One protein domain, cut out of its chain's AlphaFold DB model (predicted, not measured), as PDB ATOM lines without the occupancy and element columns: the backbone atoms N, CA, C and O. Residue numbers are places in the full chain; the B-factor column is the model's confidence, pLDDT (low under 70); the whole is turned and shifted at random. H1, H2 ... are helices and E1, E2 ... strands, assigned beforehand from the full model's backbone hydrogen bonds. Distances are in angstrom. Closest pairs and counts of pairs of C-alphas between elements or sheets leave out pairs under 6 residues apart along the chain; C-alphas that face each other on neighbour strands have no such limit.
ATOM      1  N   MET A   1      -5.338  28.336  76.615       39.88
ATOM      2  CA  MET A   1      -4.000  27.879  76.179       39.88
ATOM      3  C   MET A   1      -2.891  28.859  76.565       39.88
ATOM      4  O   MET A   1      -1.830  28.386  76.940       39.88
ATOM      5  N   ASP A   2      -3.122  30.177  76.589       48.66
ATOM      6  CA  ASP A   2      -2.053  31.177  76.818       48.66
ATOM      7  C   ASP A   2      -1.384  31.160  78.209       48.66
ATOM      8  O   ASP A   2      -0.210  31.497  78.337       48.66
ATOM      9  N   TYR A   3      -2.078  30.707  79.261       51.00
ATOM     10  CA  TYR A   3      -1.512  30.703  80.621       51.00
ATOM     11  C   TYR A   3      -0.466  29.595  80.848       51.00
ATOM     12  O   TYR A   3       0.506  29.809  81.566       51.00
ATOM     13  N   ILE A   4      -0.601  28.434  80.194       51.59
ATOM     14  CA  ILE A   4       0.360  27.319  80.310       51.59
ATOM     15  C   ILE A   4       1.706  27.704  79.678       51.59
ATOM     16  O   ILE A   4       2.760  27.464  80.265       51.59
ATOM     17  N   TYR A   5       1.684  28.414  78.543       52.56
ATOM     18  CA  TYR A   5       2.899  28.959  77.929       52.56
ATOM     19  C   TYR A   5       3.578  30.034  78.795       52.56
ATOM     20  O   TYR A   5       4.791  30.200  78.708       52.56
ATOM     21  N   SER A   6       2.844  30.708  79.693       54.53
ATOM     22  CA  SER A   6       3.427  31.638  80.677       54.53
ATOM     23  C   SER A   6       4.182  30.940  81.822       54.53
ATOM     24  O   SER A   6       5.020  31.568  82.472       54.53
ATOM     25  N   ILE A   7       3.907  29.651  82.055       55.00
ATOM     26  CA  ILE A   7       4.607  28.791  83.027       55.00
ATOM     27  C   ILE A   7       5.823  28.124  82.367       55.00
ATOM     28  O   ILE A   7       6.849  27.938  83.010       55.00
ATOM     29  N   ILE A   8       5.715  27.795  81.076       51.94
ATOM     30  CA  ILE A   8       6.733  27.068  80.300       51.94
ATOM     31  C   ILE A   8       7.742  28.015  79.608       51.94
ATOM     32  O   ILE A   8       8.833  27.602  79.218       51.94
ATOM     33  N   GLY A   9       7.405  29.298  79.444       46.75
ATOM     34  CA  GLY A   9       8.229  30.271  78.723       46.75
ATOM     35  C   GLY A   9       9.522  30.680  79.453       46.75
ATOM     36  O   GLY A   9       9.605  30.618  80.679       46.75
ATOM     37  N   PRO A  10      10.537  31.194  78.729       41.75
ATOM     38  CA  PRO A  10      11.844  31.564  79.291       41.75
ATOM     39  C   PRO A  10      11.788  32.657  80.378       41.75
ATOM     40  O   PRO A  10      12.712  32.758  81.182       41.75
ATOM     41  N   MET A  11      10.692  33.426  80.459       36.69
ATOM     42  CA  MET A  11      10.417  34.393  81.536       36.69
ATOM     43  C   MET A  11       9.928  33.761  82.855       36.69
ATOM     44  O   MET A  11       9.842  34.458  83.864       36.69
ATOM     45  N   ALA A  12       9.651  32.454  82.913       45.56
ATOM     46  CA  ALA A  12       9.389  31.764  84.182       45.56
ATOM     47  C   ALA A  12      10.620  31.790  85.113       45.56
ATOM     48  O   ALA A  12      10.481  31.832  86.335       45.56
ATOM     49  N   LYS A  13      11.827  31.875  84.530       38.25
ATOM     50  CA  LYS A  13      13.122  31.905  85.232       38.25
ATOM     51  C   LYS A  13      13.423  33.222  85.964       38.25
ATOM     52  O   LYS A  13      14.389  33.278  86.717       38.25
ATOM     53  N   THR A  14      12.627  34.276  85.765       39.47
ATOM     54  CA  THR A  14      12.844  35.603  86.377       39.47
ATOM     55  C   THR A  14      11.811  35.973  87.442       39.47
ATOM     56  O   THR A  14      11.812  37.103  87.926       39.47
ATOM     57  N   ARG A  15      10.965  35.035  87.894       50.38
ATOM     58  CA  ARG A  15      10.030  35.253  89.018       50.38
ATOM     59  C   ARG A  15      10.726  35.239  90.393       50.38
ATOM     60  O   ARG A  15      10.178  34.737  91.366       50.38
ATOM     61  N   SER A  16      11.924  35.817  90.483       40.88
ATOM     62  CA  SER A  16      12.610  36.119  91.748       40.88
ATOM     63  C   SER A  16      11.867  37.166  92.586       40.88
ATOM     64  O   SER A  16      12.131  37.285  93.774       40.88
ATOM     65  N   ASN A  17      10.902  37.867  91.983       43.91
ATOM     66  CA  ASN A  17       9.959  38.757  92.642       43.91
ATOM     67  C   ASN A  17       8.543  38.376  92.200       43.91
ATOM     68  O   ASN A  17       8.067  38.864  91.180       43.91
ATOM     69  N   LEU A  18       7.875  37.490  92.936       50.66
ATOM     70  CA  LEU A  18       6.419  37.392  92.891       50.66
ATOM     71  C   LEU A  18       5.875  38.461  93.850       50.66
ATOM     72  O   LEU A  18       5.899  38.239  95.062       50.66
ATOM     73  N   PRO A  19       5.442  39.643  93.370       39.59
ATOM     74  CA  PRO A  19       4.896  40.662  94.249       39.59
ATOM     75  C   PRO A  19       3.510  40.161  94.674       39.59
ATOM     76  O   PRO A  19       2.558  40.251  93.906       39.59
ATOM     77  N   GLY A  20       3.414  39.560  95.863       50.28
ATOM     78  CA  GLY A  20       2.144  39.095  96.433       50.28
ATOM     79  C   GLY A  20       1.877  37.582  96.431       50.28
ATOM     80  O   GLY A  20       0.743  37.196  96.696       50.28
ATOM     81  N   GLY A  21       2.873  36.722  96.190       60.81
ATOM     82  CA  GLY A  21       2.723  35.265  96.358       60.81
ATOM     83  C   GLY A  21       2.800  34.439  95.069       60.81
ATOM     84  O   GLY A  21       2.870  35.005  93.989       60.81
ATOM     85  N   GLY A  22       2.828  33.107  95.229       64.50
ATOM     86  CA  GLY A  22       2.955  31.996  94.265       64.50
ATOM     87  C   GLY A  22       2.153  32.073  92.948       64.50
ATOM     88  O   GLY A  22       2.023  33.105  92.301       64.50
ATOM     89  N   TYR A  23       1.640  30.942  92.472       75.25
ATOM     90  CA  TYR A  23       0.865  30.868  91.230       75.25
ATOM     91  C   TYR A  23      -0.636  30.989  91.505       75.25
ATOM     92  O   TYR A  23      -1.178  30.302  92.366       75.25
ATOM     93  N   ILE A  24      -1.333  31.816  90.726       80.88
ATOM     94  CA  ILE A  24      -2.800  31.874  90.740       80.88
ATOM     95  C   ILE A  24      -3.304  30.817  89.755       80.88
ATOM     96  O   ILE A  24      -3.381  31.063  88.552       80.88
ATOM     97  N   LEU A  25      -3.579  29.618  90.265       81.81
ATOM     98  CA  LEU A  25      -4.006  28.460  89.480       81.81
ATOM     99  C   LEU A  25      -5.331  27.912  90.018       81.81
ATOM    100  O   LEU A  25      -5.515  27.897  91.237       81.81
ATOM    101  N   PRO A  26      -6.247  27.456  89.143       81.19
ATOM    102  CA  PRO A  26      -7.439  26.749  89.585       81.19
ATOM    103  C   PRO A  26      -7.077  25.377  90.173       81.19
ATOM    104  O   PRO A  26      -6.016  24.814  89.894       81.19
ATOM    105  N   ASP A  27      -7.993  24.805  90.950       84.75
ATOM    106  CA  ASP A  27      -7.892  23.410  91.373       84.75
ATOM    107  C   ASP A  27      -7.758  22.479  90.165       84.75
ATOM    108  O   ASP A  27      -8.439  22.656  89.152       84.75
ATOM    109  N   ASN A  28      -6.900  21.461  90.281       87.50
ATOM    110  CA  ASN A  28      -6.672  20.469  89.225       87.50
ATOM    111  C   ASN A  28      -6.221  21.082  87.884       87.50
ATOM    112  O   ASN A  28      -6.514  20.528  86.821       87.50
ATOM    113  N   TRP A  29      -5.498  22.209  87.916       88.19
ATOM    114  CA  TRP A  29      -4.977  22.893  86.722       88.19
ATOM    115  C   TRP A  29      -4.139  21.980  85.805       88.19
ATOM    116  O   TRP A  29      -4.078  22.186  84.595       88.19
ATOM    117  N   ASP A  30      -3.513  20.956  86.379       91.94
ATOM    118  CA  ASP A  30      -2.642  19.969  85.743       91.94
ATOM    119  C   ASP A  30      -3.383  18.756  85.143       91.94
ATOM    120  O   ASP A  30      -2.769  17.899  84.494       91.94
ATOM    121  N   SER A  31      -4.704  18.672  85.323       91.69
ATOM    122  CA  SER A  31      -5.531  17.569  84.806       91.69
ATOM    123  C   SER A  31      -5.582  17.512  83.279       91.69
ATOM    124  O   SER A  31      -5.689  16.427  82.717       91.69
ATOM    125  N   GLN A  32      -5.460  18.663  82.614       86.94
ATOM    126  CA  GLN A  32      -5.532  18.785  81.153       86.94
ATOM    127  C   GLN A  32      -4.161  18.724  80.465       86.94
ATOM    128  O   GLN A  32      -4.090  18.826  79.242       86.94
ATOM    129  N   LEU A  33      -3.074  18.601  81.230       90.38
ATOM    130  CA  LEU A  33      -1.727  18.542  80.673       90.38
ATOM    131  C   LEU A  33      -1.434  17.168  80.073       90.38
ATOM    132  O   LEU A  33      -1.775  16.142  80.667       90.38
ATOM    133  N   THR A  34      -0.722  17.161  78.949       92.94
ATOM    134  CA  THR A  34      -0.086  15.944  78.430       92.94
ATOM    135  C   THR A  34       1.086  15.529  79.321       92.94
ATOM    136  O   THR A  34       1.628  16.342  80.076       92.94
ATOM    137  N   ASP A  35       1.523  14.274  79.223       92.88
ATOM    138  CA  ASP A  35       2.667  13.789  80.006       92.88
ATOM    139  C   ASP A  35       3.963  14.536  79.656       92.88
ATOM    140  O   ASP A  35       4.731  14.891  80.549       92.88
ATOM    141  N   GLU A  36       4.149  14.899  78.386       92.25
ATOM    142  CA  GLU A  36       5.262  15.741  77.927       92.25
ATOM    143  C   GLU A  36       5.244  17.128  78.585       92.25
ATOM    144  O   GLU A  36       6.277  17.628  79.033       92.25
ATOM    145  N   GLN A  37       4.066  17.753  78.696       90.44
ATOM    146  CA  GLN A  37       3.919  19.047  79.364       90.44
ATOM    147  C   GLN A  37       4.169  18.940  80.869       90.44
ATOM    148  O   GLN A  37       4.818  19.815  81.447       90.44
ATOM    149  N   ARG A  38       3.677  17.875  81.511       91.88
ATOM    150  CA  ARG A  38       3.943  17.607  82.932       91.88
ATOM    151  C   ARG A  38       5.431  17.440  83.178       91.88
ATOM    152  O   ARG A  38       5.944  18.025  84.127       91.88
ATOM    153  N   GLU A  39       6.120  16.696  82.323       91.00
ATOM    154  CA  GLU A  39       7.553  16.478  82.463       91.00
ATOM    155  C   GLU A  39       8.344  17.765  82.225       91.00
ATOM    156  O   GLU A  39       9.217  18.120  83.015       91.00
ATOM    157  N   LEU A  40       7.974  18.556  81.218       89.38
ATOM    158  CA  LEU A  40       8.594  19.858  80.987       89.38
ATOM    159  C   LEU A  40       8.443  20.787  82.200       89.38
ATOM    160  O   LEU A  40       9.416  21.407  82.632       89.38
ATOM    161  N   ILE A  41       7.249  20.853  82.794       89.62
ATOM    162  CA  ILE A  41       6.998  21.665  83.992       89.62
ATOM    163  C   ILE A  41       7.757  21.115  85.201       89.62
ATOM    164  O   ILE A  41       8.330  21.902  85.954       89.62
ATOM    165  N   ARG A  42       7.810  19.788  85.381       89.88
ATOM    166  CA  ARG A  42       8.548  19.132  86.476       89.88
ATOM    167  C   ARG A  42      10.017  19.554  86.508       89.88
ATOM    168  O   ARG A  42      10.562  19.700  87.600       89.88
ATOM    169  N   ASN A  43      10.595  19.809  85.334       88.69
ATOM    170  CA  ASN A  43      11.987  20.212  85.129       88.69
ATOM    171  C   ASN A  43      12.194  21.743  85.016       88.69
ATOM    172  O   ASN A  43      13.315  22.203  84.793       88.69
ATOM    173  N   SER A  44      11.140  22.555  85.169       85.50
ATOM    174  CA  SER A  44      11.179  24.013  84.960       85.50
ATOM    175  C   SER A  44      11.066  24.791  86.269       85.50
ATOM    176  O   SER A  44      10.022  25.358  86.569       85.50
ATOM    177  N   PHE A  45      12.136  24.828  87.066       84.94
ATOM    178  CA  PHE A  45      12.140  25.568  88.334       84.94
ATOM    179  C   PHE A  45      12.328  27.090  88.149       84.94
ATOM    180  O   PHE A  45      13.103  27.506  87.282       84.94
ATOM    181  N   PRO A  46      11.699  27.928  88.997       88.94
ATOM    182  CA  PRO A  46      10.660  27.564  89.966       88.94
ATOM    183  C   PRO A  46       9.371  27.095  89.270       88.94
ATOM    184  O   PRO A  46       9.006  27.632  88.222       88.94
ATOM    185  N   ARG A  47       8.670  26.120  89.867       90.94
ATOM    186  CA  ARG A  47       7.411  25.564  89.334       90.94
ATOM    187  C   ARG A  47       6.288  25.540  90.378       90.94
ATOM    188  O   ARG A  47       6.573  25.424  91.575       90.94
ATOM    189  N   PRO A  48       5.009  25.581  89.961       90.88
ATOM    190  CA  PRO A  48       3.901  25.302  90.867       90.88
ATOM    191  C   PRO A  48       3.942  23.854  91.370       90.88
ATOM    192  O   PRO A  48       4.539  22.964  90.751       90.88
ATOM    193  N   LEU A  49       3.253  23.612  92.483       92.38
ATOM    194  CA  LEU A  49       2.882  22.261  92.891       92.38
ATOM    195  C   LEU A  49       1.920  21.650  91.862       92.38
ATOM    196  O   LEU A  49       0.982  22.310  91.400       92.38
ATOM    197  N   PHE A  50       2.105  20.368  91.564       94.38
ATOM    198  CA  PHE A  50       1.050  19.558  90.961       94.38
ATOM    199  C   PHE A  50      -0.069  19.312  91.977       94.38
ATOM    200  O   PHE A  50       0.149  19.359  93.192       94.38
ATOM    201  N   SER A  51      -1.281  19.022  91.506       94.56
ATOM    202  CA  SER A  51      -2.444  18.878  92.393       94.56
ATOM    203  C   SER A  51      -2.281  17.729  93.382       94.56
ATOM    204  O   SER A  51      -2.635  17.868  94.551       94.56
ATOM    205  N   ALA A  52      -1.652  16.630  92.956       93.56
ATOM    206  CA  ALA A  52      -1.304  15.522  93.841       93.56
ATOM    207  C   ALA A  52      -0.299  15.934  94.936       93.56
ATOM    208  O   ALA A  52      -0.491  15.584  96.100       93.56
ATOM    209  N   GLU A  53       0.730  16.719  94.589       94.25
ATOM    210  CA  GLU A  53       1.730  17.218  95.546       94.25
ATOM    211  C   GLU A  53       1.081  18.162  96.567       94.25
ATOM    212  O   GLU A  53       1.275  18.003  97.772       94.25
ATOM    213  N   ARG A  54       0.236  19.095  96.102       94.31
ATOM    214  CA  ARG A  54      -0.533  19.989  96.978       94.31
ATOM    215  C   ARG A  54      -1.403  19.192  97.946       94.31
ATOM    216  O   ARG A  54      -1.358  19.427  99.149       94.31
ATOM    217  N   ASN A  55      -2.180  18.239  97.439       93.75
ATOM    218  CA  ASN A  55      -3.088  17.445  98.265       93.75
ATOM    219  C   ASN A  55      -2.326  16.581  99.286       93.75
ATOM    220  O   ASN A  55      -2.808  16.397 100.401       93.75
ATOM    221  N   ALA A  56      -1.137  16.083  98.936       92.25
ATOM    222  CA  ALA A  56      -0.271  15.373  99.872       92.25
ATOM    223  C   ALA A  56       0.223  16.296 100.998       92.25
ATOM    224  O   ALA A  56       0.090  15.947 102.170       92.25
ATOM    225  N   LEU A  57       0.716  17.492 100.659       93.06
ATOM    226  CA  LEU A  57       1.205  18.472 101.633       93.06
ATOM    227  C   LEU A  57       0.097  18.988 102.562       93.06
ATOM    228  O   LEU A  57       0.330  19.148 103.761       93.06
ATOM    229  N   ARG A  58      -1.127  19.180 102.053       93.81
ATOM    230  CA  ARG A  58      -2.270  19.682 102.842       93.81
ATOM    231  C   ARG A  58      -2.676  18.792 104.010       93.81
ATOM    232  O   ARG A  58      -3.294  19.289 104.945       93.81
ATOM    233  N   LYS A  59      -2.294  17.512 103.996       92.38
ATOM    234  CA  LYS A  59      -2.503  16.600 105.133       92.38
ATOM    235  C   LYS A  59      -1.760  17.064 106.389       92.38
ATOM    236  O   LYS A  59      -2.272  16.884 107.486       92.38
ATOM    237  N   SER A  60      -0.589  17.675 106.215       92.50
ATOM    238  CA  SER A  60       0.247  18.187 107.312       92.50
ATOM    239  C   SER A  60       0.230  19.714 107.425       92.50
ATOM    240  O   SER A  60       0.564  20.253 108.480       92.50
ATOM    241  N   PHE A  61      -0.146  20.404 106.345       94.25
ATOM    242  CA  PHE A  61      -0.122  21.861 106.219       94.25
ATOM    243  C   PHE A  61      -1.392  22.363 105.510       94.25
ATOM    244  O   PHE A  61      -1.378  22.602 104.299       94.25
ATOM    245  N   PRO A  62      -2.520  22.523 106.228       93.19
ATOM    246  CA  PRO A  62      -3.837  22.759 105.618       93.19
ATOM    247  C   PRO A  62      -3.936  24.003 104.719       93.19
ATOM    248  O   PRO A  62      -4.778  24.054 103.817       93.19
ATOM    249  N   LEU A  63      -3.065  24.989 104.958       92.81
ATOM    250  CA  LEU A  63      -3.018  26.276 104.261       92.81
ATOM    251  C   LEU A  63      -2.161  26.264 102.980       92.81
ATOM    252  O   LEU A  63      -2.040  27.303 102.332       92.81
ATOM    253  N   VAL A  64      -1.571  25.123 102.601       92.88
ATOM    254  CA  VAL A  64      -0.801  24.993 101.350       92.88
ATOM    255  C   VAL A  64      -1.704  25.202 100.140       92.88
ATOM    256  O   VAL A  64      -2.649  24.446  99.910       92.88
ATOM    257  N   GLU A  65      -1.346  26.195  99.329       89.88
ATOM    258  CA  GLU A  65      -1.984  26.540  98.062       89.88
ATOM    259  C   GLU A  65      -0.944  26.862  96.985       89.88
ATOM    260  O   GLU A  65       0.216  27.173  97.263       89.88
ATOM    261  N   TYR A  66      -1.370  26.847  95.721       87.06
ATOM    262  CA  TYR A  66      -0.496  27.212  94.601       87.06
ATOM    263  C   TYR A  66       0.021  28.654  94.715       87.06
ATOM    264  O   TYR A  66       1.149  28.942  94.319       87.06
ATOM    265  N   SER A  67      -0.782  29.550  95.297       84.00
ATOM    266  CA  SER A  67      -0.501  30.983  95.438       84.00
ATOM    267  C   SER A  67       0.408  31.330  96.612       84.00
ATOM    268  O   SER A  67       0.757  32.492  96.794       84.00
ATOM    269  N   ASN A  68       0.812  30.361  97.429       87.56
ATOM    270  CA  ASN A  68       1.638  30.625  98.607       87.56
ATOM    271  C   ASN A  68       2.773  29.614  98.791       87.56
ATOM    272  O   ASN A  68       3.500  29.717  99.774       87.56
ATOM    273  N   THR A  69       2.926  28.670  97.856       91.56
ATOM    274  CA  THR A  69       3.932  27.609  97.893       91.56
ATOM    275  C   THR A  69       4.446  27.306  96.486       91.56
ATOM    276  O   THR A  69       3.666  27.121  95.551       91.56
ATOM    277  N   VAL A  70       5.767  27.235  96.325       91.56
ATOM    278  CA  VAL A  70       6.444  27.050  95.033       91.56
ATOM    279  C   VAL A  70       7.569  26.035  95.176       91.56
ATOM    280  O   VAL A  70       8.335  26.090  96.134       91.56
ATOM    281  N   VAL A  71       7.706  25.128  94.207       93.62
ATOM    282  CA  VAL A  71       8.808  24.162  94.170       93.62
ATOM    283  C   VAL A  71      10.021  24.799  93.507       93.62
ATOM    284  O   VAL A  71       9.936  25.311  92.389       93.62
ATOM    285  N   MET A  72      11.157  24.753  94.194       91.69
ATOM    286  CA  MET A  72      12.365  25.489  93.817       91.69
ATOM    287  C   MET A  72      13.467  24.613  93.230       91.69
ATOM    288  O   MET A  72      14.374  25.144  92.598       91.69
ATOM    289  N   ASN A  73      13.431  23.299  93.460       91.25
ATOM    290  CA  ASN A  73      14.466  22.395  92.971       91.25
ATOM    291  C   ASN A  73      13.976  20.942  92.898       91.25
ATOM    292  O   ASN A  73      12.897  20.609  93.400       91.25
ATOM    293  N   TYR A  74      14.800  20.088  92.297       90.31
ATOM    294  CA  TYR A  74      14.613  18.645  92.247       90.31
ATOM    295  C   TYR A  74      14.557  18.021  93.653       90.31
ATOM    296  O   TYR A  74      15.226  18.510  94.574       90.31
ATOM    297  N   PRO A  75      13.800  16.919  93.826       88.62
ATOM    298  CA  PRO A  75      13.906  16.074  95.008       88.62
ATOM    299  C   PRO A  75      15.355  15.642  95.245       88.62
ATOM    300  O   PRO A  75      16.100  15.369  94.305       88.62
ATOM    301  N   SER A  76      15.759  15.584  96.510       87.00
ATOM    302  CA  SER A  76      17.105  15.167  96.897       87.00
ATOM    303  C   SER A  76      17.090  14.580  98.300       87.00
ATOM    304  O   SER A  76      16.524  15.166  99.228       87.00
ATOM    305  N   SER A  77      17.716  13.421  98.437       84.38
ATOM    306  CA  SER A  77      17.902  12.672  99.679       84.38
ATOM    307  C   SER A  77      19.171  13.039 100.439       84.38
ATOM    308  O   SER A  77      19.274  12.723 101.621       84.38
ATOM    309  N   GLY A  78      20.119  13.713  99.781       85.44
ATOM    310  CA  GLY A  78      21.454  13.945 100.329       85.44
ATOM    311  C   GLY A  78      21.474  14.856 101.553       85.44
ATOM    312  O   GLY A  78      22.451  14.858 102.293       85.44
ATOM    313  N   TYR A  79      20.411  15.628 101.791       89.62
ATOM    314  CA  TYR A  79      20.359  16.597 102.877       89.62
ATOM    315  C   TYR A  79      18.939  16.900 103.353       89.62
ATOM    316  O   TYR A  79      17.962  16.741 102.615       89.62
ATOM    317  N   ASN A  80      18.844  17.390 104.589       92.56
ATOM    318  CA  ASN A  80      17.597  17.838 105.204       92.56
ATOM    319  C   ASN A  80      17.574  19.354 105.449       92.56
ATOM    320  O   ASN A  80      18.458  20.095 105.023       92.56
ATOM    321  N   CYS A  81      16.526  19.825 106.122       94.38
ATOM    322  CA  CYS A  81      16.293  21.234 106.417       94.38
ATOM    323  C   CYS A  81      17.407  21.913 107.214       94.38
ATOM    324  O   CYS A  81      17.812  23.018 106.854       94.38
ATOM    325  N   PHE A  82      17.928  21.258 108.251       93.94
ATOM    326  CA  PHE A  82      19.009  21.811 109.065       93.94
ATOM    327  C   PHE A  82      20.283  21.976 108.242       93.94
ATOM    328  O   PHE A  82      20.825  23.079 108.172       93.94
ATOM    329  N   ALA A  83      20.682  20.935 107.512       91.81
ATOM    330  CA  ALA A  83      21.812  21.007 106.592       91.81
ATOM    331  C   ALA A  83      21.636  22.088 105.521       91.81
ATOM    332  O   ALA A  83      22.527  22.918 105.345       91.81
ATOM    333  N   TYR A  84      20.466  22.146 104.879       93.75
ATOM    334  CA  TYR A  84      20.158  23.167 103.877       93.75
ATOM    335  C   TYR A  84      20.302  24.582 104.435       93.75
ATOM    336  O   TYR A  84      20.908  25.446 103.804       93.75
ATOM    337  N   SER A  85      19.772  24.816 105.636       93.94
ATOM    338  CA  SER A  85      19.820  26.133 106.266       93.94
ATOM    339  C   SER A  85      21.241  26.570 106.636       93.94
ATOM    340  O   SER A  85      21.518  27.762 106.668       93.94
ATOM    341  N   LEU A  86      22.155  25.620 106.849       89.69
ATOM    342  CA  LEU A  86      23.579  25.871 107.081       89.69
ATOM    343  C   LEU A  86      24.387  26.003 105.777       89.69
ATOM    344  O   LEU A  86      25.579  26.307 105.823       89.69
ATOM    345  N   GLY A  87      23.749  25.808 104.616       87.12
ATOM    346  CA  GLY A  87      24.375  25.895 103.296       87.12
ATOM    347  C   GLY A  87      24.892  24.567 102.741       87.12
ATOM    348  O   GLY A  87      25.624  24.573 101.754       87.12
ATOM    349  N   PHE A  88      24.515  23.432 103.332       86.25
ATOM    350  CA  PHE A  88      24.921  22.107 102.868       86.25
ATOM    351  C   PHE A  88      23.843  21.418 102.033       86.25
ATOM    352  O   PHE A  88      22.647  21.517 102.308       86.25
ATOM    353  N   ASN A  89      24.284  20.648 101.042       85.81
ATOM    354  CA  ASN A  89      23.429  19.864 100.149       85.81
ATOM    355  C   ASN A  89      23.819  18.372 100.093       85.81
ATOM    356  O   ASN A  89      23.417  17.664  99.172       85.81
ATOM    357  N   ASN A  90      24.605  17.900 101.063       81.62
ATOM    358  CA  ASN A  90      25.224  16.572 101.051       81.62
ATOM    359  C   ASN A  90      25.290  15.881 102.426       81.62
ATOM    360  O   ASN A  90      25.988  14.882 102.566       81.62
ATOM    361  N   LYS A  91      24.621  16.417 103.453       84.44
ATOM    362  CA  LYS A  91      24.605  15.824 104.796       84.44
ATOM    363  C   LYS A  91      23.236  15.917 105.448       84.44
ATOM    364  O   LYS A  91      22.495  16.870 105.214       84.44
ATOM    365  N   TRP A  92      22.910  14.939 106.282       88.50
ATOM    366  CA  TRP A  92      21.669  14.883 107.048       88.50
ATOM    367  C   TRP A  92      21.942  15.172 108.526       88.50
ATOM    368  O   TRP A  92      22.532  14.341 109.213       88.50
ATOM    369  N   ILE A  93      21.523  16.347 109.012       88.06
ATOM    370  CA  ILE A  93      21.827  16.832 110.372       88.06
ATOM    371  C   ILE A  93      20.574  16.783 111.240       88.06
ATOM    372  O   ILE A  93      19.539  17.333 110.864       88.06
ATOM    373  N   GLU A  94      20.651  16.168 112.414       86.94
ATOM    374  CA  GLU A  94      19.505  16.033 113.314       86.94
ATOM    375  C   GLU A  94      19.764  16.730 114.641       86.94
ATOM    376  O   GLU A  94      20.681  16.377 115.374       86.94
ATOM    377  N   PHE A  95      18.900  17.686 114.975       86.88
ATOM    378  CA  PHE A  95      18.844  18.268 116.306       86.88
ATOM    379  C   PHE A  95      17.609  17.744 117.030       86.88
ATOM    380  O   PHE A  95      16.494  17.821 116.514       86.88
ATOM    381  N   SER A  96      17.816  17.206 118.226       82.75
ATOM    382  CA  SER A  96      16.760  16.702 119.108       82.75
ATOM    383  C   SER A  96      16.401  17.698 120.212       82.75
ATOM    384  O   SER A  96      15.317  17.613 120.786       82.75
ATOM    385  N   THR A  97      17.290  18.651 120.512       86.38
ATOM    386  CA  THR A  97      17.096  19.671 121.551       86.38
ATOM    387  C   THR A  97      17.501  21.058 121.060       86.38
ATOM    388  O   THR A  97      18.305  21.202 120.138       86.38
ATOM    389  N   TRP A  98      16.967  22.100 121.699       89.81
ATOM    390  CA  TRP A  98      17.353  23.484 121.411       89.81
ATOM    391  C   TRP A  98      18.826  23.783 121.710       89.81
ATOM    392  O   TRP A  98      19.409  24.643 121.058       89.81
ATOM    393  N   ASP A  99      19.445  23.069 122.650       86.25
ATOM    394  CA  ASP A  99      20.865  23.256 122.957       86.25
ATOM    395  C   ASP A  99      21.750  22.715 121.831       86.25
ATOM    396  O   ASP A  99      22.695  23.386 121.421       86.25
ATOM    397  N   GLN A 100      21.382  21.571 121.241       85.94
ATOM    398  CA  GLN A 100      22.045  21.054 120.039       85.94
ATOM    399  C   GLN A 100      21.877  21.996 118.842       85.94
ATOM    400  O   GLN A 100      22.835  22.198 118.098       85.94
ATOM    401  N   VAL A 101      20.689  22.598 118.669       90.81
ATOM    402  CA  VAL A 101      20.468  23.634 117.646       90.81
ATOM    403  C   VAL A 101      21.460  24.777 117.858       90.81
ATOM    404  O   VAL A 101      22.254  25.059 116.967       90.81
ATOM    405  N   ARG A 102      21.465  25.403 119.040       89.06
ATOM    406  CA  ARG A 102      22.337  26.555 119.321       89.06
ATOM    407  C   ARG A 102      23.802  26.222 119.102       89.06
ATOM    408  O   ARG A 102      24.457  26.907 118.326       89.06
ATOM    409  N   TYR A 103      24.282  25.130 119.694       83.62
ATOM    410  CA  TYR A 103      25.667  24.697 119.536       83.62
ATOM    411  C   TYR A 103      26.026  24.448 118.066       83.62
ATOM    412  O   TYR A 103      27.059  24.923 117.594       83.62
ATOM    413  N   GLY A 104      25.155  23.754 117.327       84.81
ATOM    414  CA  GLY A 104      25.365  23.434 115.920       84.81
ATOM    415  C   GLY A 104      25.415  24.668 115.020       84.81
ATOM    416  O   GLY A 104      26.261  24.728 114.135       84.81
ATOM    417  N   TYR A 105      24.553  25.663 115.239       91.06
ATOM    418  CA  TYR A 105      24.581  26.914 114.474       91.06
ATOM    419  C   TYR A 105      25.762  27.810 114.879       91.06
ATOM    420  O   TYR A 105      26.474  28.307 114.007       91.06
ATOM    421  N   GLU A 106      26.018  27.983 116.178       89.00
ATOM    422  CA  GLU A 106      27.060  28.884 116.698       89.00
ATOM    423  C   GLU A 106      28.487  28.400 116.418       89.00
ATOM    424  O   GLU A 106      29.400  29.219 116.393       89.00
ATOM    425  N   ASN A 107      28.679  27.102 116.168       80.31
ATOM    426  CA  ASN A 107      29.986  26.496 115.884       80.31
ATOM    427  C   ASN A 107      30.036  25.843 114.494       80.31
ATOM    428  O   ASN A 107      30.868  24.961 114.246       80.31
ATOM    429  N   ALA A 108      29.123  26.229 113.595       83.75
ATOM    430  CA  ALA A 108      28.892  25.515 112.350       83.75
ATOM    431  C   ALA A 108      30.140  25.405 111.459       83.75
ATOM    432  O   ALA A 108      30.311  24.403 110.752       83.75
ATOM    433  N   SER A 109      31.022  26.407 111.490       80.38
ATOM    434  CA  SER A 109      32.268  26.392 110.727       80.38
ATOM    435  C   SER A 109      33.219  25.307 111.228       80.38
ATOM    436  O   SER A 109      33.721  24.519 110.432       80.38
ATOM    437  N   SER A 110      33.395  25.199 112.546       73.06
ATOM    438  CA  SER A 110      34.282  24.197 113.155       73.06
ATOM    439  C   SER A 110      33.718  22.774 113.147       73.06
ATOM    440  O   SER A 110      34.481  21.827 113.026       73.06
ATOM    441  N   VAL A 111      32.394  22.618 113.253       73.69
ATOM    442  CA  VAL A 111      31.745  21.301 113.395       73.69
ATOM    443  C   VAL A 111      31.401  20.677 112.043       73.69
ATOM    444  O   VAL A 111      31.465  19.464 111.878       73.69
ATOM    445  N   TYR A 112      31.013  21.492 111.059       75.31
ATOM    446  CA  TYR A 112      30.515  20.989 109.774       75.31
ATOM    447  C   TYR A 112      31.296  21.485 108.563       75.31
ATOM    448  O   TYR A 112      30.900  21.143 107.441       75.31
ATOM    449  N   HIS A 113      32.327  22.310 108.763       75.69
ATOM    450  CA  HIS A 113      32.977  23.098 107.713       75.69
ATOM    451  C   HIS A 113      32.013  24.051 106.994       75.69
ATOM    452  O   HIS A 113      32.066  24.212 105.773       75.69
ATOM    453  N   ALA A 114      31.088  24.667 107.735       80.69
ATOM    454  CA  ALA A 114      30.224  25.693 107.165       80.69
ATOM    455  C   ALA A 114      31.041  26.949 106.828       80.69
ATOM    456  O   ALA A 114      32.051  27.254 107.465       80.69
ATOM    457  N   ALA A 115      30.565  27.720 105.850       82.50
ATOM    458  CA  ALA A 115      31.195  28.987 105.479       82.50
ATOM    459  C   ALA A 115      31.161  30.032 106.612       82.50
ATOM    460  O   ALA A 115      31.983  30.946 106.625       82.50
ATOM    461  N   TYR A 116      30.209  29.901 107.539       86.44
ATOM    462  CA  TYR A 116      29.969  30.839 108.628       86.44
ATOM    463  C   TYR A 116      29.584  30.096 109.902       86.44
ATOM    464  O   TYR A 116      29.021  29.001 109.835       86.44
ATOM    465  N   ASP A 117      29.813  30.756 111.030       89.25
ATOM    466  CA  ASP A 117      29.061  30.498 112.251       89.25
ATOM    467  C   ASP A 117      27.783  31.345 112.239       89.25
ATOM    468  O   ASP A 117      27.656  32.321 111.489       89.25
ATOM    469  N   TYR A 118      26.814  30.977 113.068       92.56
ATOM    470  CA  TYR A 118      25.499  31.601 113.079       92.56
ATOM    471  C   TYR A 118      25.086  31.952 114.504       92.56
ATOM    472  O   TYR A 118      25.015  31.089 115.371       92.56
ATOM    473  N   MET A 119      24.755  33.220 114.741       92.50
ATOM    474  CA  MET A 119      24.359  33.713 116.061       92.50
ATOM    475  C   MET A 119      22.892  34.130 116.081       92.50
ATOM    476  O   MET A 119      22.398  34.811 115.173       92.50
ATOM    477  N   LYS A 120      22.188  33.751 117.149       92.31
ATOM    478  CA  LYS A 120      20.781  34.107 117.343       92.31
ATOM    479  C   LYS A 120      20.611  35.627 117.413       92.31
ATOM    480  O   LYS A 120      21.273  36.300 118.197       92.31
ATOM    481  N   GLY A 121      19.701  36.164 116.600       84.62
ATOM    482  CA  GLY A 121      19.386  37.599 116.574       84.62
ATOM    483  C   GLY A 121      20.481  38.510 115.999       84.62
ATOM    484  O   GLY A 121      20.314  39.728 116.010       84.62
ATOM    485  N   ALA A 122      21.583  37.957 115.485       86.38
ATOM    486  CA  ALA A 122      22.630  38.749 114.851       86.38
ATOM    487  C   ALA A 122      22.171  39.324 113.501       86.38
ATOM    488  O   ALA A 122      21.388  38.716 112.769       86.38
ATOM    489  N   THR A 123      22.710  40.491 113.138       86.69
ATOM    490  CA  THR A 123      22.633  40.972 111.753       86.69
ATOM    491  C   THR A 123      23.555  40.117 110.892       86.69
ATOM    492  O   THR A 123      24.751  40.036 111.163       86.69
ATOM    493  N   SER A 124      22.993  39.466 109.876       87.12
ATOM    494  CA  SER A 124      23.727  38.520 109.037       87.12
ATOM    495  C   SER A 124      24.687  39.245 108.097       87.12
ATOM    496  O   SER A 124      24.290  40.185 107.404       87.12
ATOM    497  N   ILE A 125      25.932  38.770 108.025       85.19
ATOM    498  CA  ILE A 125      26.888  39.144 106.968       85.19
ATOM    499  C   ILE A 125      26.573  38.443 105.635       85.19
ATOM    500  O   ILE A 125      27.081  38.827 104.583       85.19
ATOM    501  N   SER A 126      25.721  37.417 105.678       85.19
ATOM    502  CA  SER A 126      25.154  36.738 104.516       85.19
ATOM    503  C   SER A 126      23.791  37.336 104.159       85.19
ATOM    504  O   SER A 126      23.108  37.941 104.984       85.19
ATOM    505  N   ARG A 127      23.338  37.113 102.921       83.69
ATOM    506  CA  ARG A 127      21.967  37.462 102.502       83.69
ATOM    507  C   ARG A 127      20.897  36.581 103.146       83.69
ATOM    508  O   ARG A 127      19.715  36.873 103.003       83.69
ATOM    509  N   TYR A 128      21.303  35.502 103.807       89.19
ATOM    510  CA  TYR A 128      20.394  34.494 104.318       89.19
ATOM    511  C   TYR A 128      20.419  34.394 105.842       89.19
ATOM    512  O   TYR A 128      21.441  34.647 106.486       89.19
ATOM    513  N   TYR A 129      19.267  34.004 106.384       93.75
ATOM    514  CA  TYR A 129      18.990  33.831 107.803       93.75
ATOM    515  C   TYR A 129      18.356  32.457 108.021       93.75
ATOM    516  O   TYR A 129      17.226  32.239 107.568       93.75
ATOM    517  N   PRO A 130      19.037  31.513 108.686       95.62
ATOM    518  CA  PRO A 130      18.383  30.305 109.153       95.62
ATOM    519  C   PRO A 130      17.255  30.645 110.128       95.62
ATOM    520  O   PRO A 130      17.433  31.430 111.058       95.62
ATOM    521  N   VAL A 131      16.093  30.038 109.915       95.25
ATOM    522  CA  VAL A 131      14.921  30.146 110.784       95.25
ATOM    523  C   VAL A 131      14.550  28.740 111.220       95.25
ATOM    524  O   VAL A 131      14.172  27.915 110.386       95.25
ATOM    525  N   VAL A 132      14.674  28.466 112.513       95.81
ATOM    526  CA  VAL A 132      14.379  27.174 113.128       95.81
ATOM    527  C   VAL A 132      12.959  27.181 113.679       95.81
ATOM    528  O   VAL A 132      12.539  28.106 114.380       95.81
ATOM    529  N   TRP A 133      12.225  26.127 113.348       95.75
ATOM    530  CA  TRP A 133      10.830  25.907 113.695       95.75
ATOM    531  C   TRP A 133      10.730  24.813 114.750       95.75
ATOM    532  O   TRP A 133      11.534  23.876 114.768       95.75
ATOM    533  N   GLY A 134       9.729  24.903 115.615       95.19
ATOM    534  CA  GLY A 134       9.512  23.899 116.644       95.19
ATOM    535  C   GLY A 134       8.225  24.095 117.431       95.19
ATOM    536  O   GLY A 134       7.452  25.027 117.192       95.19
ATOM    537  N   TRP A 135       8.015  23.202 118.395       92.75
ATOM    538  CA  TRP A 135       6.923  23.278 119.362       92.75
ATOM    539  C   TRP A 135       7.453  22.973 120.760       92.75
ATOM    540  O   TRP A 135       8.055  21.923 120.993       92.75
ATOM    541  N   GLY A 136       7.227  23.889 121.705       89.19
ATOM    542  CA  GLY A 136       7.726  23.743 123.071       89.19
ATOM    543  C   GLY A 136       9.242  23.537 123.081       89.19
ATOM    544  O   GLY A 136       9.992  24.355 122.549       89.19
ATOM    545  N   ASN A 137       9.692  22.415 123.641       86.69
ATOM    546  CA  ASN A 137      11.117  22.102 123.780       86.69
ATOM    547  C   ASN A 137      11.702  21.296 122.608       86.69
ATOM    548  O   ASN A 137      12.847  20.855 122.697       86.69
ATOM    549  N   THR A 138      10.946  21.094 121.527       90.88
ATOM    550  CA  THR A 138      11.369  20.247 120.407       90.88
ATOM    551  C   THR A 138      11.605  21.083 119.146       90.88
ATOM    552  O   THR A 138      10.642  21.648 118.614       90.88
ATOM    553  N   PRO A 139      12.849  21.154 118.636       94.00
ATOM    554  CA  PRO A 139      13.112  21.662 117.295       94.00
ATOM    555  C   PRO A 139      12.631  20.640 116.255       94.00
ATOM    556  O   PRO A 139      12.868  19.442 116.391       94.00
ATOM    557  N   LEU A 140      11.921  21.107 115.230       93.88
ATOM    558  CA  LEU A 140      11.207  20.243 114.280       93.88
ATOM    559  C   LEU A 140      11.580  20.479 112.823       93.88
ATOM    560  O   LEU A 140      11.318  19.608 112.004       93.88
ATOM    561  N   HIS A 141      12.102  21.654 112.465       95.12
ATOM    562  CA  HIS A 141      12.420  21.987 111.076       95.12
ATOM    563  C   HIS A 141      13.307  23.234 110.993       95.12
ATOM    564  O   HIS A 141      13.390  24.007 111.945       95.12
ATOM    565  N   ALA A 142      13.933  23.468 109.841       95.31
ATOM    566  CA  ALA A 142      14.643  24.708 109.550       95.31
ATOM    567  C   ALA A 142      14.373  25.209 108.127       95.31
ATOM    568  O   ALA A 142      14.150  24.457 107.180       95.31
ATOM    569  N   SER A 143      14.414  26.520 107.963       95.31
ATOM    570  CA  SER A 143      14.226  27.184 106.679       95.31
ATOM    571  C   SER A 143      15.262  28.281 106.493       95.31
ATOM    572  O   SER A 143      15.891  28.707 107.458       95.31
ATOM    573  N   LEU A 144      15.436  28.746 105.264       93.50
ATOM    574  CA  LEU A 144      16.367  29.805 104.914       93.50
ATOM    575  C   LEU A 144      15.582  31.044 104.473       93.50
ATOM    576  O   LEU A 144      14.950  31.045 103.418       93.50
ATOM    577  N   GLY A 145      15.582  32.085 105.299       90.44
ATOM    578  CA  GLY A 145      14.947  33.370 105.014       90.44
ATOM    579  C   GLY A 145      15.905  34.359 104.351       90.44
ATOM    580  O   GLY A 145      17.109  34.314 104.583       90.44
ATOM    581  N   GLY A 146      15.377  35.286 103.548       86.75
ATOM    582  CA  GLY A 146      16.154  36.398 102.970       86.75
ATOM    583  C   GLY A 146      16.338  37.602 103.909       86.75
ATOM    584  O   GLY A 146      16.981  38.582 103.546       86.75
ATOM    585  N   SER A 147      15.733  37.564 105.096       83.94
ATOM    586  CA  SER A 147      15.801  38.610 106.122       83.94
ATOM    587  C   SER A 147      15.508  38.015 107.513       83.94
ATOM    588  O   SER A 147      14.958  36.911 107.585       83.94
ATOM    589  N   PRO A 148      15.818  38.718 108.623       80.06
ATOM    590  CA  PRO A 148      15.577  38.202 109.975       80.06
ATOM    591  C   PRO A 148      14.097  37.918 110.290       80.06
ATOM    592  O   PRO A 148      13.773  37.074 111.122       80.06
ATOM    593  N   HIS A 149      13.194  38.628 109.611       81.88
ATOM    594  CA  HIS A 149      11.741  38.503 109.743       81.88
ATOM    595  C   HIS A 149      11.122  38.036 108.423       81.88
ATOM    596  O   HIS A 149      10.087  38.538 107.995       81.88
ATOM    597  N   CYS A 150      11.807  37.130 107.721       81.31
ATOM    598  CA  CYS A 150      11.370  36.675 106.412       81.31
ATOM    599  C   CYS A 150      10.012  35.971 106.506       81.31
ATOM    600  O   CYS A 150       9.908  34.873 107.041       81.31
ATOM    601  N   GLU A 151       8.985  36.585 105.923       84.50
ATOM    602  CA  GLU A 151       7.651  35.988 105.816       84.50
ATOM    603  C   GLU A 151       7.562  34.923 104.722       84.50
ATOM    604  O   GLU A 151       6.529  34.270 104.597       84.50
ATOM    605  N   ALA A 152       8.620  34.745 103.926       84.38
ATOM    606  CA  ALA A 152       8.610  33.875 102.762       84.38
ATOM    607  C   ALA A 152       9.924  33.082 102.561       84.38
ATOM    608  O   ALA A 152      10.654  33.346 101.598       84.38
ATOM    609  N   PRO A 153      10.285  32.172 103.489       90.38
ATOM    610  CA  PRO A 153      11.553  31.449 103.448       90.38
ATOM    611  C   PRO A 153      11.537  30.234 102.503       90.38
ATOM    612  O   PRO A 153      10.514  29.852 101.928       90.38
ATOM    613  N   TYR A 154      12.707  29.604 102.370       93.38
ATOM    614  CA  TYR A 154      12.923  28.351 101.647       93.38
ATOM    615  C   TYR A 154      13.083  27.171 102.613       93.38
ATOM    616  O   TYR A 154      13.923  27.212 103.508       93.38
ATOM    617  N   SER A 155      12.338  26.088 102.412       93.38
ATOM    618  CA  SER A 155      12.301  24.917 103.294       93.38
ATOM    619  C   SER A 155      12.570  23.622 102.537       93.38
ATOM    620  O   SER A 155      11.835  23.276 101.611       93.38
ATOM    621  N   LYS A 156      13.583  22.860 102.970       94.06
ATOM    622  CA  LYS A 156      13.801  21.480 102.512       94.06
ATOM    623  C   LYS A 156      12.919  20.529 103.322       94.06
ATOM    624  O   LYS A 156      13.135  20.357 104.512       94.06
ATOM    625  N   MET A 157      11.926  19.915 102.695       90.38
ATOM    626  CA  MET A 157      10.940  19.052 103.348       90.38
ATOM    627  C   MET A 157      11.236  17.589 103.050       90.38
ATOM    628  O   MET A 157      11.032  17.124 101.921       90.38
ATOM    629  N   GLY A 158      11.751  16.888 104.062       85.50
ATOM    630  CA  GLY A 158      12.234  15.519 103.920       85.50
ATOM    631  C   GLY A 158      13.138  15.367 102.696       85.50
ATOM    632  O   GLY A 158      13.956  16.238 102.388       85.50
ATOM    633  N   ARG A 159      12.938  14.289 101.937       86.06
ATOM    634  CA  ARG A 159      13.672  14.010 100.688       86.06
ATOM    635  C   ARG A 159      13.031  14.670  99.459       86.06
ATOM    636  O   ARG A 159      13.705  14.926  98.464       86.06
ATOM    637  N   MET A 160      11.759  15.038  99.552       87.12
ATOM    638  CA  MET A 160      10.915  15.283  98.383       87.12
ATOM    639  C   MET A 160      10.992  16.698  97.825       87.12
ATOM    640  O   MET A 160      11.049  16.869  96.610       87.12
ATOM    641  N   TRP A 161      10.992  17.719  98.682       91.75
ATOM    642  CA  TRP A 161      10.759  19.080  98.201       91.75
ATOM    643  C   TRP A 161      11.751  20.084  98.763       91.75
ATOM    644  O   TRP A 161      12.084  20.041  99.942       91.75
ATOM    645  N   LEU A 162      12.175  21.024  97.920       94.25
ATOM    646  CA  LEU A 162      12.674  22.323  98.353       94.25
ATOM    647  C   LEU A 162      11.622  23.359  97.960       94.25
ATOM    648  O   LEU A 162      11.411  23.586  96.767       94.25
ATOM    649  N   LEU A 163      10.942  23.939  98.946       94.00
ATOM    650  CA  LEU A 163       9.817  24.843  98.717       94.00
ATOM    651  C   LEU A 163      10.150  26.261  99.149       94.00
ATOM    652  O   LEU A 163      10.652  26.465 100.248       94.00
ATOM    653  N   TRP A 164       9.801  27.236  98.322       93.31
ATOM    654  CA  TRP A 164       9.503  28.582  98.795       93.31
ATOM    655  C   TRP A 164       8.064  28.597  99.307       93.31
ATOM    656  O   TRP A 164       7.188  28.000  98.673       93.31
ATOM    657  N   HIS A 165       7.803  29.253 100.433       92.44
ATOM    658  CA  HIS A 165       6.459  29.309 101.003       92.44
ATOM    659  C   HIS A 165       6.267  30.534 101.892       92.44
ATOM    660  O   HIS A 165       7.234  31.020 102.471       92.44
ATOM    661  N   LEU A 166       5.025  30.989 102.082       91.00
ATOM    662  CA  LEU A 166       4.725  31.945 103.155       91.00
ATOM    663  C   LEU A 166       4.831  31.266 104.531       91.00
ATOM    664  O   LEU A 166       4.496  30.090 104.690       91.00
ATOM    665  N   VAL A 167       5.253  31.999 105.561       90.44
ATOM    666  CA  VAL A 167       5.393  31.476 106.934       90.44
ATOM    667  C   VAL A 167       4.064  30.946 107.470       90.44
ATOM    668  O   VAL A 167       4.025  29.888 108.104       90.44
ATOM    669  N   SER A 168       2.963  31.637 107.170       89.94
ATOM    670  CA  SER A 168       1.611  31.240 107.575       89.94
ATOM    671  C   SER A 168       1.203  29.865 107.045       89.94
ATOM    672  O   SER A 168       0.375  29.208 107.663       89.94
ATOM    673  N   VAL A 169       1.801  29.402 105.944       89.25
ATOM    674  CA  VAL A 169       1.450  28.133 105.298       89.25
ATOM    675  C   VAL A 169       1.873  26.931 106.133       89.25
ATOM    676  O   VAL A 169       1.133  25.951 106.216       89.25
ATOM    677  N   PHE A 170       3.057  26.998 106.747       90.94
ATOM    678  CA  PHE A 170       3.597  25.897 107.551       90.94
ATOM    679  C   PHE A 170       3.381  26.075 109.049       90.94
ATOM    680  O   PHE A 170       3.424  25.089 109.787       90.94
ATOM    681  N   SER A 171       3.117  27.305 109.492       88.50
ATOM    682  CA  SER A 171       2.853  27.602 110.897       88.50
ATOM    683  C   SER A 171       1.650  26.812 111.411       88.50
ATOM    684  O   SER A 171       0.608  26.754 110.761       88.50
ATOM    685  N   ASN A 172       1.793  26.229 112.601       87.06
ATOM    686  CA  ASN A 172       0.812  25.356 113.257       87.06
ATOM    687  C   ASN A 172       0.505  24.046 112.507       87.06
ATOM    688  O   ASN A 172      -0.396  23.310 112.904       87.06
ATOM    689  N   GLY A 173       1.253  23.738 111.444       90.44
ATOM    690  CA  GLY A 173       1.315  22.395 110.879       90.44
ATOM    691  C   GLY A 173       2.278  21.504 111.666       90.44
ATOM    692  O   GLY A 173       2.636  21.784 112.812       90.44
ATOM    693  N   MET A 174       2.770  20.444 111.024       91.94
ATOM    694  CA  MET A 174       3.671  19.479 111.680       91.94
ATOM    695  C   MET A 174       5.033  20.050 112.123       91.94
ATOM    696  O   MET A 174       5.723  19.407 112.904       91.94
ATOM    697  N   TYR A 175       5.432  21.228 111.634       93.44
ATOM    698  CA  TYR A 175       6.693  21.880 112.011       93.44
ATOM    699  C   TYR A 175       6.551  22.848 113.195       93.44
ATOM    700  O   TYR A 175       7.547  23.419 113.635       93.44
ATOM    701  N   GLY A 176       5.338  23.043 113.724       93.75
ATOM    702  CA  GLY A 176       5.080  24.022 114.778       93.75
ATOM    703  C   GLY A 176       5.135  25.454 114.247       93.75
ATOM    704  O   GLY A 176       4.500  25.769 113.241       93.75
ATOM    705  N   VAL A 177       5.862  26.334 114.930       94.50
ATOM    706  CA  VAL A 177       5.989  27.761 114.581       94.50
ATOM    707  C   VAL A 177       7.463  28.159 114.459       94.50
ATOM    708  O   VAL A 177       8.312  27.457 115.012       94.50
ATOM    709  N   PRO A 178       7.805  29.264 113.772       93.94
ATOM    710  CA  PRO A 178       9.153  29.828 113.839       93.94
ATOM    711  C   PRO A 178       9.500  30.211 115.284       93.94
ATOM    712  O   PRO A 178       8.712  30.890 115.942       93.94
ATOM    713  N   VAL A 179      10.667  29.789 115.780       94.38
ATOM    714  CA  VAL A 179      11.091  30.028 117.175       94.38
ATOM    715  C   VAL A 179      12.396  30.814 117.247       94.38
ATOM    716  O   VAL A 179      12.499  31.760 118.028       94.38
ATOM    717  N   GLU A 180      13.402  30.442 116.452       93.81
ATOM    718  CA  GLU A 180      14.723  31.078 116.496       93.81
ATOM    719  C   GLU A 180      15.205  31.458 115.096       93.81
ATOM    720  O   GLU A 180      15.191  30.640 114.180       93.81
ATOM    721  N   THR A 181      15.669  32.699 114.950       95.06
ATOM    722  CA  THR A 181      16.316  33.199 113.734       95.06
ATOM    723  C   THR A 181      17.789  33.448 114.020       95.06
ATOM    724  O   THR A 181      18.139  34.092 115.015       95.06
ATOM    725  N   TYR A 182      18.639  32.997 113.108       95.38
ATOM    726  CA  TYR A 182      20.081  33.151 113.185       95.38
ATOM    727  C   TYR A 182      20.601  34.053 112.065       95.38
ATOM    728  O   TYR A 182      20.123  33.994 110.932       95.38
ATOM    729  N   GLY A 183      21.587  34.890 112.379       93.88
ATOM    730  CA  GLY A 183      22.363  35.645 111.397       93.88
ATOM    731  C   GLY A 183      23.742  35.023 111.227       93.88
ATOM    732  O   GLY A 183      24.368  34.658 112.221       93.88
ATOM    733  N   ALA A 184      24.218  34.903 109.987       92.06
ATOM    734  CA  ALA A 184      25.594  34.494 109.731       92.06
ATOM    735  C   ALA A 184      26.542  35.564 110.276       92.06
ATOM    736  O   ALA A 184      26.341  36.756 110.038       92.06
ATOM    737  N   VAL A 185      27.583  35.143 110.972       89.81
ATOM    738  CA  VAL A 185      28.625  36.021 111.499       89.81
ATOM    739  C   VAL A 185      29.982  35.536 111.017       89.81
ATOM    740  O   VAL A 185      30.152  34.379 110.622       89.81
ATOM    741  N   SER A 186      30.970  36.432 111.029       78.88
ATOM    742  CA  SER A 186      32.354  35.982 110.924       78.88
ATOM    743  C   SER A 186      32.623  35.013 112.077       78.88
ATOM    744  O   SER A 186      32.144  35.284 113.184       78.88
ATOM    745  N   PRO A 187      33.363  33.918 111.846       65.38
ATOM    746  CA  PRO A 187      33.691  32.977 112.905       65.38
ATOM    747  C   PRO A 187      34.225  33.718 114.132       65.38
ATOM    748  O   PRO A 187      35.099  34.580 114.017       65.38
ATOM    749  N   THR A 188      33.639  33.451 115.299       54.69
ATOM    750  CA  THR A 188      33.810  34.296 116.498       54.69
ATOM    751  C   THR A 188      35.204  34.207 117.120       54.69
ATOM    752  O   THR A 188      35.559  35.041 117.956       54.69
ATOM    753  N   ARG A 189      36.038  33.242 116.713       48.59
ATOM    754  CA  ARG A 189      37.399  33.089 117.234       48.59
ATOM    755  C   ARG A 189      38.448  33.662 116.286       48.59
ATOM    756  O   ARG A 189      38.679  33.153 115.194       48.59
ATOM    757  N   SER A 190      39.177  34.664 116.782       42.34
ATOM    758  CA  SER A 190      40.584  34.828 116.414       42.34
ATOM    759  C   SER A 190      41.293  33.497 116.670       42.34
ATOM    760  O   SER A 190      41.209  32.954 117.771       42.34
ATOM    761  N   LEU A 191      41.963  32.978 115.643       42.69
ATOM    762  CA  LEU A 191      42.845  31.812 115.664       42.69
ATOM    763  C   LEU A 191      44.061  32.047 116.580       42.69
ATOM    764  O   LEU A 191      45.193  32.142 116.111       42.69
ATOM    765  N   SER A 192      43.842  32.177 117.885       44.94
ATOM    766  CA  SER A 192      44.900  32.115 118.888       44.94
ATOM    767  C   SER A 192      44.618  30.959 119.851       44.94
ATOM    768  O   SER A 192      43.657  30.966 120.613       44.94
ATOM    769  N   GLU A 193      45.469  29.937 119.726       43.31
ATOM    770  CA  GLU A 193      45.823  28.921 120.733       43.31
ATOM    771  C   GLU A 193      44.778  27.881 121.181       43.31
ATOM    772  O   GLU A 193      45.007  27.167 122.153       43.31
TER     773      GLU A 193
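Overview. This is residues 1 to 193 of the 333 residues of an uncharacterized protein of Bacteroides sp. D22 (UniProt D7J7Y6). One strongly twisted sheet of seven strands reaches, edge to edge, along the long axis of the domain, and at its E2 end the strands E4, E3, E7 and E2 curl round the helix H6. Beyond the other edge strand, E1, the helices H1 to H4 and the long link of residues 15 to 34 make a loose head, while residues 189 to 193 trail off past E2 as a tail. The printed part has 193 residues with eight named helices and seven named strands, in the order H1 H2 H3 H4 E1 H5 H6 H7 E2 E3 E4 E5 E6 H8 E7; the sheet, E1 E6 E5 E4 E3 E7 E2, is antiparallel throughout. The class is mixed, helices and strands, with under half of the residues in named elements; the whole is compact, with a radius of gyration of the C-alphas of 17.9 A, yet elongated, spanning 66 by 34 by 29 A.

Arrangement. E3, residues 129 to 135, and E4, residues 138 to 145, form a hairpin, with N 131 and O 143 within hydrogen-bond range at 2.8 A. E5, residues 154 to 157, forms a hairpin with E4 (N 144 and O 154, 2.8 A), and E6, residues 161 to 165, one with E5 (N 155 and O 163, 2.8 A); E3 to E6 are a meander, each strand the antiparallel neighbour of the one before. Edge strand E1, residues 69 to 73, neighbours E6 (N 70 and O 164, 2.8 A). E7, residues 177 to 185, pairs with E3 over 177 to 181 (N 179 and O 132, 2.9 A) and with edge strand E2, residues 117 to 120, over 182 to 185 (N 183 and O 119, 2.9 A). The sheet curls round H6, residues 98 to 106, whose closest C-alphas to E2 are those of Glu 106 and Tyr 118, 4.8 A. H5, residues 81 to 85, is on the sheet at a height of 6.2 A, only just over E4, with 3 of its 5 C-alphas; the closest are those of Cys 81 and Ala 142, 5.0 A. H7, residues 108 to 112, only grazes the sheet; H8, residues 167 to 170, stands at its level. H1, residues 2 to 8, and H3, residues 35 to 42, only just touch, with 3 pairs of C-alphas within 8 A, the closest Ile 8 and Ile 41, 6.5 A. H2, residues 10 to 14, and H4, residues 51 to 58, touch no helix; H1 to H4 are not on the sheet. Every O i to N i+4 pair is within hydrogen-bond range in H1, H3, H4, H5, H6 and H7; H2 has 0 of 1, with 1 of 2 O i to N i+3 pairs, and H8 is too short for one.

Along the chain. H1 begins at C-alpha 2 (-2.053, 31.177, 76.818), and E7, 24.3 A long, ends at C-alpha 185 (28.625, 36.021, 111.499). E4 measures 20.5 A, E3 19.8 A and H6 12.1 A.

Size, cuts and confidence. The C-alphas of Met 1 and Glu 193, the two farthest apart, are 66.8 A apart, and the printed part has no cut. The links H2 to H3 and H5 to H6 are long. Residues 1 to 22 and 187 to 193 have pLDDT under 70; the mean of the printed part is 83.0.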